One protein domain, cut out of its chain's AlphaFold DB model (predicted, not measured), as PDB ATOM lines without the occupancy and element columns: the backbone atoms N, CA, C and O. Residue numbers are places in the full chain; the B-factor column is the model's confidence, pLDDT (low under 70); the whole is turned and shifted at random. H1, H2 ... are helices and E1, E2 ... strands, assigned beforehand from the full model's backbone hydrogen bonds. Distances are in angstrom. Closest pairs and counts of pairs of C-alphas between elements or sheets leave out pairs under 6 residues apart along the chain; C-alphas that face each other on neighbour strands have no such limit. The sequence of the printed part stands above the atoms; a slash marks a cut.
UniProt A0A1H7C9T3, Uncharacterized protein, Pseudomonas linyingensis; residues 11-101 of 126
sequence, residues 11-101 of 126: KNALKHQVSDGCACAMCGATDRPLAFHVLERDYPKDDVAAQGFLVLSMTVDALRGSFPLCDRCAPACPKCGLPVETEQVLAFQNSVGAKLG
ATOM      1  N   LYS A  11     116.939  54.463   8.069       69.38
ATOM      2  CA  LYS A  11     116.343  55.314   9.104       69.38
ATOM      3  C   LYS A  11     115.948  54.542  10.359       69.38
ATOM      4  O   LYS A  11     115.880  55.148  11.423       69.38
ATOM      5  N   ASN A  12     115.713  53.232  10.279       78.19
ATOM      6  CA  ASN A  12     115.474  52.408  11.469       78.19
ATOM      7  C   ASN A  12     116.759  52.189  12.278       78.19
ATOM      8  O   ASN A  12     116.685  52.059  13.498       78.19
ATOM      9  N   ALA A  13     117.929  52.245  11.628       83.44
ATOM     10  CA  ALA A  13     119.227  52.216  12.305       83.44
ATOM     11  C   ALA A  13     119.443  53.422  13.243       83.44
ATOM     12  O   ALA A  13     120.230  53.358  14.179       83.44
ATOM     13  N   LEU A  14     118.718  54.519  13.003       88.25
ATOM     14  CA  LEU A  14     118.845  55.780  13.735       88.25
ATOM     15  C   LEU A  14     117.854  55.923  14.904       88.25
ATOM     16  O   LEU A  14     117.948  56.879  15.674       88.25
ATOM     17  N   LYS A  15     116.887  55.007  15.027       92.56
ATOM     18  CA  LYS A  15     115.888  55.000  16.108       92.56
ATOM     19  C   LYS A  15     116.442  54.308  17.353       92.56
ATOM     20  O   LYS A  15     117.509  53.704  17.311       92.56
ATOM     21  N   HIS A  16     115.699  54.365  18.458       94.25
ATOM     22  CA  HIS A  16     116.025  53.568  19.638       94.25
ATOM     23  C   HIS A  16     115.935  52.072  19.344       94.25
ATOM     24  O   HIS A  16     114.960  51.603  18.755       94.25
ATOM     25  N   GLN A  17     116.935  51.327  19.798       92.44
ATOM     26  CA  GLN A  17     117.057  49.887  19.619       92.44
ATOM     27  C   GLN A  17     117.362  49.216  20.954       92.44
ATOM     28  O   GLN A  17     118.013  49.793  21.824       92.44
ATOM     29  N   VAL A  18     116.878  47.989  21.121       90.50
ATOM     30  CA  VAL A  18     117.262  47.154  22.263       90.50
ATOM     31  C   VAL A  18     118.708  46.709  22.054       90.50
ATOM     32  O   VAL A  18     119.068  46.279  20.961       90.50
ATOM     33  N   SER A  19     119.534  46.842  23.087       86.44
ATOM     34  CA  SER A  19     120.938  46.447  23.058       86.44
ATOM     35  C   SER A  19     121.297  45.774  24.371       86.44
ATOM     36  O   SER A  19     121.073  46.339  25.440       86.44
ATOM     37  N   ASP A  20     121.865  44.576  24.278       83.81
ATOM     38  CA  ASP A  20     122.352  43.850  25.442       83.81
ATOM     39  C   ASP A  20     123.715  44.411  25.866       83.81
ATOM     40  O   ASP A  20     124.638  44.539  25.061       83.81
ATOM     41  N   GLY A  21     123.847  44.758  27.148       83.25
ATOM     42  CA  GLY A  21     125.119  45.191  27.733       83.25
ATOM     43  C   GLY A  21     125.492  46.660  27.510       83.25
ATOM     44  O   GLY A  21     126.577  47.066  27.919       83.25
ATOM     45  N   CYS A  22     124.610  47.472  26.920       90.56
ATOM     46  CA  CYS A  22     124.789  48.922  26.849       90.56
ATOM     47  C   CYS A  22     123.924  49.645  27.888       90.56
ATOM     48  O   CYS A  22     122.804  49.239  28.190       90.56
ATOM     49  N   ALA A  23     124.443  50.753  28.416       94.56
ATOM     50  CA  ALA A  23     123.731  51.626  29.339       94.56
ATOM     51  C   ALA A  23     123.538  53.011  28.719       94.56
ATOM     52  O   ALA A  23     124.364  53.479  27.936       94.56
ATOM     53  N   CYS A  24     122.472  53.702  29.116       96.62
ATOM     54  CA  CYS A  24     122.295  55.110  28.789       96.62
ATOM     55  C   CYS A  24     123.430  55.944  29.401       96.62
ATOM     56  O   CYS A  24     123.589  55.969  30.620       96.62
ATOM     57  N   ALA A  25     124.156  56.701  28.584       96.31
ATOM     58  CA  ALA A  25     125.259  57.550  29.025       96.31
ATOM     59  C   ALA A  25     124.824  58.672  29.988       96.31
ATOM     60  O   ALA A  25     125.621  59.123  30.804       96.31
ATOM     61  N   MET A  26     123.560  59.106  29.922       95.56
ATOM     62  CA  MET A  26     123.021  60.159  30.796       95.56
ATOM     63  C   MET A  26     122.480  59.647  32.135       95.56
ATOM     64  O   MET A  26     122.575  60.354  33.133       95.56
ATOM     65  N   CYS A  27     121.842  58.471  32.165       95.50
ATOM     66  CA  CYS A  27     121.117  58.000  33.356       95.50
ATOM     67  C   CYS A  27     121.513  56.603  33.846       95.50
ATOM     68  O   CYS A  27     120.999  56.159  34.867       95.50
ATOM     69  N   GLY A  28     122.385  55.897  33.124       94.88
ATOM     70  CA  GLY A  28     122.877  54.567  33.486       94.88
ATOM     71  C   GLY A  28     121.881  53.419  33.304       94.88
ATOM     72  O   GLY A  28     122.240  52.282  33.582       94.88
ATOM     73  N   ALA A  29     120.651  53.674  32.842       94.75
ATOM     74  CA  ALA A  29     119.664  52.613  32.623       94.75
ATOM     75  C   ALA A  29     120.141  51.616  31.552       94.75
ATOM     76  O   ALA A  29     120.564  52.037  30.472       94.75
ATOM     77  N   THR A  30     120.043  50.320  31.850       93.94
ATOM     78  CA  THR A  30     120.491  49.198  31.002       93.94
ATOM     79  C   THR A  30     119.340  48.390  30.402       93.94
ATOM     80  O   THR A  30     119.563  47.504  29.588       93.94
ATOM     81  N   ASP A  31     118.104  48.676  30.803       92.69
ATOM     82  CA  ASP A  31     116.893  47.916  30.480       92.69
ATOM     83  C   ASP A  31     115.979  48.642  29.479       92.69
ATOM     84  O   ASP A  31     114.810  48.288  29.314       92.69
ATOM     85  N   ARG A  32     116.484  49.692  28.819       92.88
ATOM     86  CA  ARG A  32     115.687  50.575  27.954       92.88
ATOM     87  C   ARG A  32     116.287  50.656  26.553       92.88
ATOM     88  O   ARG A  32     117.509  50.652  26.430       92.88
ATOM     89  N   PRO A  33     115.460  50.796  25.501       94.88
ATOM     90  CA  PRO A  33     115.950  51.025  24.148       94.88
ATOM     91  C   PRO A  33     116.857  52.260  24.075       94.88
ATOM     92  O   PRO A  33     116.521  53.314  24.623       94.88
ATOM     93  N   LEU A  34     117.982  52.141  23.374       95.81
ATOM     94  CA  LEU A  34     119.017  53.166  23.248       95.81
ATOM     95  C   LEU A  34     119.130  53.656  21.809       95.81
ATOM     96  O   LEU A  34     119.030  52.880  20.865       95.81
ATOM     97  N   ALA A  35     119.373  54.949  21.642       95.06
ATOM     98  CA  ALA A  35     119.749  55.544  20.373       95.06
ATOM     99  C   ALA A  35     121.241  55.887  20.381       95.06
ATOM    100  O   ALA A  35     121.726  56.574  21.282       95.06
ATOM    101  N   PHE A  36     121.950  55.420  19.355       94.50
ATOM    102  CA  PHE A  36     123.414  55.477  19.263       94.50
ATOM    103  C   PHE A  36     123.932  56.624  18.390       94.50
ATOM    104  O   PHE A  36     125.117  56.908  18.387       94.50
ATOM    105  N   HIS A  37     123.056  57.317  17.662       93.56
ATOM    106  CA  HIS A  37     123.454  58.362  16.710       93.56
ATOM    107  C   HIS A  37     122.967  59.757  17.117       93.56
ATOM    108  O   HIS A  37     122.841  60.643  16.276       93.56
ATOM    109  N   VAL A  38     122.641  59.949  18.400       93.25
ATOM    110  CA  VAL A  38     122.188  61.247  18.928       93.25
ATOM    111  C   VAL A  38     123.377  62.141  19.239       93.25
ATOM    112  O   VAL A  38     123.428  63.270  18.765       93.25
ATOM    113  N   LEU A  39     124.333  61.628  20.011       95.56
ATOM    114  CA  LEU A  39     125.533  62.342  20.425       95.56
ATOM    115  C   LEU A  39     126.754  61.536  20.019       95.56
ATOM    116  O   LEU A  39     126.954  60.425  20.506       95.56
ATOM    117  N   GLU A  40     127.565  62.112  19.144       96.00
ATOM    118  CA  GLU A  40     128.758  61.486  18.591       96.00
ATOM    119  C   GLU A  40     129.988  62.304  18.973       96.00
ATOM    120  O   GLU A  40     129.955  63.538  19.056       96.00
ATOM    121  N   ARG A  41     131.091  61.611  19.240       95.38
ATOM    122  CA  ARG A  41     132.371  62.251  19.533       95.38
ATOM    123  C   ARG A  41     133.510  61.412  18.984       95.38
ATOM    124  O   ARG A  41     133.473  60.183  19.024       95.38
ATOM    125  N   ASP A  42     134.533  62.124  18.534       94.81
ATOM    126  CA  ASP A  42     135.810  61.552  18.154       94.81
ATOM    127  C   ASP A  42     136.840  61.904  19.229       94.81
ATOM    128  O   ASP A  42     136.908  63.049  19.693       94.81
ATOM    129  N   TYR A  43     137.634  60.917  19.617       93.12
ATOM    130  CA  TYR A  43     138.787  61.063  20.497       93.12
ATOM    131  C   TYR A  43     140.056  60.687  19.729       93.12
ATOM    132  O   TYR A  43     140.006  59.779  18.894       93.12
ATOM    133  N   PRO A  44     141.205  61.322  20.002       93.69
ATOM    134  CA  PRO A  44     142.497  60.745  19.645       93.69
ATOM    135  C   PRO A  44     142.629  59.334  20.238       93.69
ATOM    136  O   PRO A  44     142.105  59.071  21.319       93.69
ATOM    137  N   LYS A  45     143.317  58.420  19.546       86.62
ATOM    138  CA  LYS A  45     143.407  57.007  19.959       86.62
ATOM    139  C   LYS A  45     143.942  56.800  21.380       86.62
ATOM    140  O   LYS A  45     143.492  55.883  22.062       86.62
ATOM    141  N   ASP A  46     144.871  57.651  21.801       88.19
ATOM    142  CA  ASP A  46     145.538  57.563  23.104       88.19
ATOM    143  C   ASP A  46     144.853  58.410  24.191       88.19
ATOM    144  O   ASP A  46     145.337  58.478  25.321       88.19
ATOM    145  N   ASP A  47     143.744  59.074  23.861       90.38
ATOM    146  CA  ASP A  47     142.993  59.888  24.810       90.38
ATOM    147  C   ASP A  47     142.010  59.035  25.625       90.38
ATOM    148  O   ASP A  47     141.513  57.993  25.182       90.38
ATOM    149  N   VAL A  48     141.699  59.493  26.836       88.12
ATOM    150  CA  VAL A  48     140.749  58.808  27.714       88.12
ATOM    151  C   VAL A  48     139.339  59.261  27.354       88.12
ATOM    152  O   VAL A  48     138.936  60.395  27.621       88.12
ATOM    153  N   ALA A  49     138.565  58.352  26.763       90.25
ATOM    154  CA  ALA A  49     137.167  58.612  26.460       90.25
ATOM    155  C   ALA A  49     136.360  58.917  27.736       90.25
ATOM    156  O   ALA A  49     136.576  58.314  28.791       90.25
ATOM    157  N   ALA A  50     135.407  59.847  27.639       91.19
ATOM    158  CA  ALA A  50     134.552  60.189  28.771       91.19
ATOM    159  C   ALA A  50     133.664  59.002  29.186       91.19
ATOM    160  O   ALA A  50     133.342  58.121  28.385       91.19
ATOM    161  N   GLN A  51     133.230  58.996  30.448       90.31
ATOM    162  CA  GLN A  51     132.348  57.953  30.963       90.31
ATOM    163  C   GLN A  51     131.054  57.858  30.139       90.31
ATOM    164  O   GLN A  51     130.453  58.867  29.775       90.31
ATOM    165  N   GLY A  52     130.622  56.625  29.855       91.69
ATOM    166  CA  GLY A  52     129.427  56.363  29.050       91.69
ATOM    167  C   GLY A  52     129.644  56.485  27.538       91.69
ATOM    168  O   GLY A  52     128.686  56.324  26.786       91.69
ATOM    169  N   PHE A  53     130.873  56.743  27.083       94.56
ATOM    170  CA  PHE A  53     131.221  56.687  25.669       94.56
ATOM    171  C   PHE A  53     131.302  55.238  25.181       94.56
ATOM    172  O   PHE A  53     132.015  54.409  25.747       94.56
ATOM    173  N   LEU A  54     130.591  54.951  24.096       93.88
ATOM    174  CA  LEU A  54     130.625  53.680  23.392       93.88
ATOM    175  C   LEU A  54     131.410  53.843  22.093       93.88
ATOM    176  O   LEU A  54     131.000  54.581  21.195       93.88
ATOM    177  N   VAL A  55     132.519  53.116  21.975       93.81
ATOM    178  CA  VAL A  55     133.319  53.074  20.747       93.81
ATOM    179  C   VAL A  55     132.548  52.307  19.673       93.81
ATOM    180  O   VAL A  55     132.184  51.153  19.875       93.81
ATOM    181  N   LEU A  56     132.314  52.947  18.526       90.88
ATOM    182  CA  LEU A  56     131.628  52.342  17.377       90.88
ATOM    183  C   LEU A  56     132.600  51.990  16.249       90.88
ATOM    184  O   LEU A  56     132.370  51.049  15.494       90.88
ATOM    185  N   SER A  57     133.690  52.745  16.111       92.25
ATOM    186  CA  SER A  57     134.757  52.448  15.156       92.25
ATOM    187  C   SER A  57     136.093  53.012  15.628       92.25
ATOM    188  O   SER A  57     136.151  53.951  16.421       92.25
ATOM    189  N   MET A  58     137.185  52.432  15.137       92.19
ATOM    190  CA  MET A  58     138.546  52.844  15.472       92.19
ATOM    191  C   MET A  58     139.385  52.941  14.203       92.19
ATOM    192  O   MET A  58     139.274  52.101  13.310       92.19
ATOM    193  N   THR A  59     140.241  53.953  14.137       91.00
ATOM    194  CA  THR A  59     141.292  54.090  13.126       91.00
ATOM    195  C   THR A  59     142.666  54.055  13.798       91.00
ATOM    196  O   THR A  59     142.778  53.860  15.010       91.00
ATOM    197  N   VAL A  60     143.734  54.219  13.011       89.19
ATOM    198  CA  VAL A  60     145.103  54.300  13.546       89.19
ATOM    199  C   VAL A  60     145.255  55.477  14.515       89.19
ATOM    200  O   VAL A  60     145.948  55.321  15.515       89.19
ATOM    201  N   ASP A  61     144.541  56.580  14.273       92.12
ATOM    202  CA  ASP A  61     144.737  57.848  14.988       92.12
ATOM    203  C   ASP A  61     143.555  58.259  15.881       92.12
ATOM    204  O   ASP A  61     143.701  59.154  16.714       92.12
ATOM    205  N   ALA A  62     142.378  57.638  15.732       92.94
ATOM    206  CA  ALA A  62     141.168  58.088  16.417       92.94
ATOM    207  C   ALA A  62     140.221  56.958  16.845       92.94
ATOM    208  O   ALA A  62     140.053  55.952  16.153       92.94
ATOM    209  N   LEU A  63     139.530  57.183  17.962       93.94
ATOM    210  CA  LEU A  63     138.336  56.455  18.383       93.94
ATOM    211  C   LEU A  63     137.119  57.279  17.982       93.94
ATOM    212  O   LEU A  63     137.018  58.448  18.348       93.94
ATOM    213  N   ARG A  64     136.176  56.672  17.267       94.12
ATOM    214  CA  ARG A  64     134.890  57.299  16.955       94.12
ATOM    215  C   ARG A  64     133.781  56.525  17.621       94.12
ATOM    216  O   ARG A  64     133.739  55.292  17.574       94.12
ATOM    217  N   GLY A  65     132.857  57.243  18.219       94.44
ATOM    218  CA  GLY A  65     131.823  56.605  18.998       94.44
ATOM    219  C   GLY A  65     130.694  57.542  19.338       94.44
ATOM    220  O   GLY A  65     130.549  58.630  18.776       94.44
ATOM    221  N   SER A  66     129.886  57.078  20.272       95.88
ATOM    222  CA  SER A  66     128.660  57.741  20.662       95.88
ATOM    223  C   SER A  66     128.466  57.737  22.164       95.88
ATOM    224  O   SER A  66     129.081  56.955  22.882       95.88
ATOM    225  N   PHE A  67     127.570  58.595  22.628       96.88
ATOM    226  CA  PHE A  67     126.975  58.495  23.950       96.88
ATOM    227  C   PHE A  67     125.552  57.948  23.779       96.88
ATOM    228  O   PHE A  67     124.663  58.710  23.387       96.88
ATOM    229  N   PRO A  68     125.313  56.645  24.027       96.12
ATOM    230  CA  PRO A  68     124.002  56.039  23.827       96.12
ATOM    231  C   PRO A  68     122.967  56.657  24.765       96.12
ATOM    232  O   PRO A  68     123.196  56.733  25.972       96.12
ATOM    233  N   LEU A  69     121.812  57.072  24.245       96.62
ATOM    234  CA  LEU A  69     120.758  57.699  25.050       96.62
ATOM    235  C   LEU A  69     119.464  56.895  25.001       96.62
ATOM    236  O   LEU A  69     118.984  56.546  23.926       96.62
ATOM    237  N   CYS A  70     118.859  56.643  26.162       96.25
ATOM    238  CA  CYS A  70     117.567  55.965  26.214       96.25
ATOM    239  C   CYS A  70     116.403  56.866  25.776       96.25
ATOM    240  O   CYS A  70     116.494  58.095  25.811       96.25
ATOM    241  N   ASP A  71     115.264  56.250  25.474       94.31
ATOM    242  CA  ASP A  71     113.991  56.886  25.092       94.31
ATOM    243  C   ASP A  71     113.361  57.793  26.171       94.31
ATOM    244  O   ASP A  71     112.373  58.467  25.904       94.31
ATOM    245  N   ARG A  72     113.913  57.859  27.389       94.75
ATOM    246  CA  ARG A  72     113.506  58.849  28.408       94.75
ATOM    247  C   ARG A  72     114.400  60.082  28.396       94.75
ATOM    248  O   ARG A  72     113.904  61.182  28.601       94.75
ATOM    249  N   CYS A  73     115.702  59.898  28.186       94.38
ATOM    250  CA  CYS A  73     116.665  61.001  28.132       94.38
ATOM    251  C   CYS A  73     116.599  61.733  26.785       94.38
ATOM    252  O   CYS A  73     116.632  62.959  26.746       94.38
ATOM    253  N   ALA A  74     116.441  60.980  25.697       94.81
ATOM    254  CA  ALA A  74     116.226  61.488  24.350       94.81
ATOM    255  C   ALA A  74     114.946  60.847  23.785       94.81
ATOM    256  O   ALA A  74     115.025  59.798  23.148       94.81
ATOM    257  N   PRO A  75     113.753  61.399  24.068       94.69
ATOM    258  CA  PRO A  75     112.488  60.791  23.673       94.69
ATOM    259  C   PRO A  75     112.323  60.702  22.161       94.69
ATOM    260  O   PRO A  75     112.745  61.590  21.425       94.69
ATOM    261  N   ALA A  76     111.684  59.634  21.689       93.12
ATOM    262  CA  ALA A  76     111.392  59.460  20.272       93.12
ATOM    263  C   ALA A  76     110.305  60.442  19.805       93.12
ATOM    264  O   ALA A  76     109.269  60.626  20.450       93.12
ATOM    265  N   CYS A  77     110.514  61.052  18.641       90.69
ATOM    266  CA  CYS A  77     109.530  61.895  17.982       90.69
ATOM    267  C   CYS A  77     108.292  61.057  17.618       90.69
ATOM    268  O   CYS A  77     108.431  60.060  16.906       90.69
ATOM    269  N   PRO A  78     107.069  61.479  17.986       87.62
ATOM    270  CA  PRO A  78     105.856  60.702  17.719       87.62
ATOM    271  C   PRO A  78     105.524  60.578  16.223       87.62
ATOM    272  O   PRO A  78     104.697  59.756  15.848       87.62
ATOM    273  N   LYS A  79     106.144  61.400  15.363       87.62
ATOM    274  CA  LYS A  79     105.910  61.391  13.911       87.62
ATOM    275  C   LYS A  79     106.885  60.499  13.150       87.62
ATOM    276  O   LYS A  79     106.462  59.748  12.282       87.62
ATOM    277  N   CYS A  80     108.185  60.617  13.426       87.69
ATOM    278  CA  CYS A  80     109.221  59.907  12.666       87.69
ATOM    279  C   CYS A  80     109.963  58.829  13.468       87.69
ATOM    280  O   CYS A  80     110.739  58.074  12.886       87.69
ATOM    281  N   GLY A  81     109.746  58.747  14.784       89.12
ATOM    282  CA  GLY A  81     110.400  57.790  15.679       89.12
ATOM    283  C   GLY A  81     111.867  58.093  15.991       89.12
ATOM    284  O   GLY A  81     112.483  57.327  16.723       89.12
ATOM    285  N   LEU A  82     112.436  59.179  15.453       92.31
ATOM    286  CA  LEU A  82     113.814  59.580  15.748       92.31
ATOM    287  C   LEU A  82     113.905  60.311  17.096       92.31
ATOM    288  O   LEU A  82     112.994  61.083  17.409       92.31
ATOM    289  N   PRO A  83     114.991  60.120  17.857       93.44
ATOM    290  CA  PRO A  83     115.304  60.893  19.052       93.44
ATOM    291  C   PRO A  83     115.127  62.405  18.882       93.44
ATOM    292  O   PRO A  83     115.517  62.997  17.875       93.44
ATOM    293  N   VAL A  84     114.547  63.039  19.892       92.38
ATOM    294  CA  VAL A  84     114.399  64.489  19.993       92.38
ATOM    295  C   VAL A  84     115.524  65.052  20.850       92.38
ATOM    296  O   VAL A  84     115.801  64.565  21.948       92.38
ATOM    297  N   GLU A  85     116.138  66.114  20.350       90.06
ATOM    298  CA  GLU A  85     117.089  66.942  21.077       90.06
ATOM    299  C   GLU A  85     116.338  67.776  22.128       90.06
ATOM    300  O   GLU A  85     115.644  68.740  21.814       90.06
ATOM    301  N   THR A  86     116.419  67.369  23.393       90.50
ATOM    302  CA  THR A  86     115.845  68.132  24.511       90.50
ATOM    303  C   THR A  86     116.897  69.049  25.135       90.50
ATOM    304  O   THR A  86     118.096  68.846  24.953       90.50
ATOM    305  N   GLU A  87     116.476  70.012  25.962       90.38
ATOM    306  CA  GLU A  87     117.406  70.863  26.727       90.38
ATOM    307  C   GLU A  87     118.380  70.043  27.597       90.38
ATOM    308  O   GLU A  87     119.530  70.432  27.781       90.38
ATOM    309  N   GLN A  88     117.950  68.878  28.095       91.75
ATOM    310  CA  GLN A  88     118.812  67.976  28.863       91.75
ATOM    311  C   GLN A  88     119.868  67.305  27.980       91.75
ATOM    312  O   GLN A  88     121.013  67.161  28.406       91.75
ATOM    313  N   VAL A  89     119.498  66.921  26.754       92.88
ATOM    314  CA  VAL A  89     120.433  66.359  25.767       92.88
ATOM    315  C   VAL A  89     121.465  67.410  25.369       92.88
ATOM    316  O   VAL A  89     122.649  67.098  25.351       92.88
ATOM    317  N   LEU A  90     121.044  68.658  25.151       92.25
ATOM    318  CA  LEU A  90     121.931  69.795  24.878       92.25
ATOM    319  C   LEU A  90     122.901  70.084  26.032       92.25
ATOM    320  O   LEU A  90     124.101  70.266  25.823       92.25
ATOM    321  N   ALA A  91     122.402  70.114  27.268       93.44
ATOM    322  CA  ALA A  91     123.248  70.311  28.443       93.44
ATOM    323  C   ALA A  91     124.284  69.183  28.577       93.44
ATOM    324  O   ALA A  91     125.467  69.446  28.804       93.44
ATOM    325  N   PHE A  92     123.854  67.935  28.377       95.06
ATOM    326  CA  PHE A  92     124.746  66.785  28.415       95.06
ATOM    327  C   PHE A  92     125.771  66.821  27.279       95.06
ATOM    328  O   PHE A  92     126.961  66.687  27.553       95.06
ATOM    329  N   GLN A  93     125.347  67.105  26.045       94.94
ATOM    330  CA  GLN A  93     126.216  67.292  24.879       94.94
ATOM    331  C   GLN A  93     127.363  68.257  25.184       94.94
ATOM    332  O   GLN A  93     128.523  67.920  24.945       94.94
ATOM    333  N   ASN A  94     127.040  69.431  25.733       94.50
ATOM    334  CA  ASN A  94     128.033  70.439  26.097       94.50
ATOM    335  C   ASN A  94     128.986  69.925  27.184       94.50
ATOM    336  O   ASN A  94     130.192  70.140  27.088       94.50
ATOM    337  N   SER A  95     128.470  69.203  28.185       94.88
ATOM    338  CA  SER A  95     129.289  68.648  29.271       94.88
ATOM    339  C   SER A  95     130.294  67.595  28.797       94.88
ATOM    340  O   SER A  95     131.415  67.546  29.298       94.88
ATOM    341  N   VAL A  96     129.924  66.787  27.797       94.00
ATOM    342  CA  VAL A  96     130.778  65.726  27.244       94.00
ATOM    343  C   VAL A  96     131.463  66.135  25.942       94.00
ATOM    344  O   VAL A  96     132.052  65.283  25.284       94.00
ATOM    345  N   GLY A  97     131.396  67.410  25.541       93.69
ATOM    346  CA  GLY A  97     132.014  67.938  24.318       93.69
ATOM    347  C   GLY A  97     131.643  67.178  23.038       93.69
ATOM    348  O   GLY A  97     132.482  67.040  22.148       93.69
ATOM    349  N   ALA A  98     130.432  66.621  22.972       94.50
ATOM    350  CA  ALA A  98     129.952  65.862  21.820       94.50
ATOM    351  C   ALA A  98     129.320  66.772  20.758       94.50
ATOM    352  O   ALA A  98     129.007  67.943  20.990       94.50
ATOM    353  N   LYS A  99     129.101  66.208  19.574       93.75
ATOM    354  CA  LYS A  99     128.336  66.820  18.485       93.75
ATOM    355  C   LYS A  99     127.021  66.070  18.310       93.75
ATOM    356  O   LYS A  99     126.950  64.876  18.597       93.75
ATOM    357  N   LEU A 100     125.993  66.762  17.824       92.12
ATOM    358  CA  LEU A 100     124.760  66.100  17.404       92.12
ATOM    359  C   LEU A 100     125.047  65.233  16.176       92.12
ATOM    360  O   LEU A 100     125.673  65.684  15.215       92.12
ATOM    361  N   GLY A 101     124.615  63.979  16.246       89.75
ATOM    362  CA  GLY A 101     124.707  63.023  15.153       89.75
ATOM    363  C   GLY A 101     123.461  63.037  14.266       89.75
ATOM    364  O   GLY A 101     122.504  63.783  14.470       89.75
TER     365      GLY A 101
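This is residues 11 to 101 of the 126 residues of an uncharacterized protein of Pseudomonas linyingensis (UniProt A0A1H7C9T3). Little regular structure is present: a strongly twisted sheet of three strands has helix H1 over its edge strand E1, and loops, residues 11 to 33 and 71 to 86, gather where E1 begins and E3 ends. Of 91 printed residues, 34 are in named elements, ordered E1, E2, E3, H1; the class is mixed, helices and strands. The sheet, E1 E3 E2, is antiparallel. The whole is compact, with radius of gyration of the C-alphas 12.6 A and spans of 39, 26 and 24 A.

E1, residues 34 to 44, starts at C-alpha 34 (119.017, 53.166, 23.248), spans 24.9 A and bends by 67 degrees at residue 38. E2 is residues 54 to 58, 11.2 A. E3 is residues 62 to 70, 25.6 A. H1, residues 87 to 95, 12.4 A, ends at C-alpha 95 (129.289, 68.648, 29.271).

E1 and E3 are antiparallel at 155 degrees; N 35 and O 69 are 2.8 A apart. E2 and E3 form a hairpin; N 54 and O 66 are 2.8 A apart. H1 is on the sheet; its closest C-alphas to E1 are Gln 93 and Leu 39, 6.7 A. In H1 every O i to N i+4 pair is within hydrogen-bond range.

The C-alphas farthest apart, of Asp 46 and Lys 79, are 40.9 A apart. The printed part has no cut. The link from E3 to H1 is long, 16 residues. Residue 11 is under pLDDT 70.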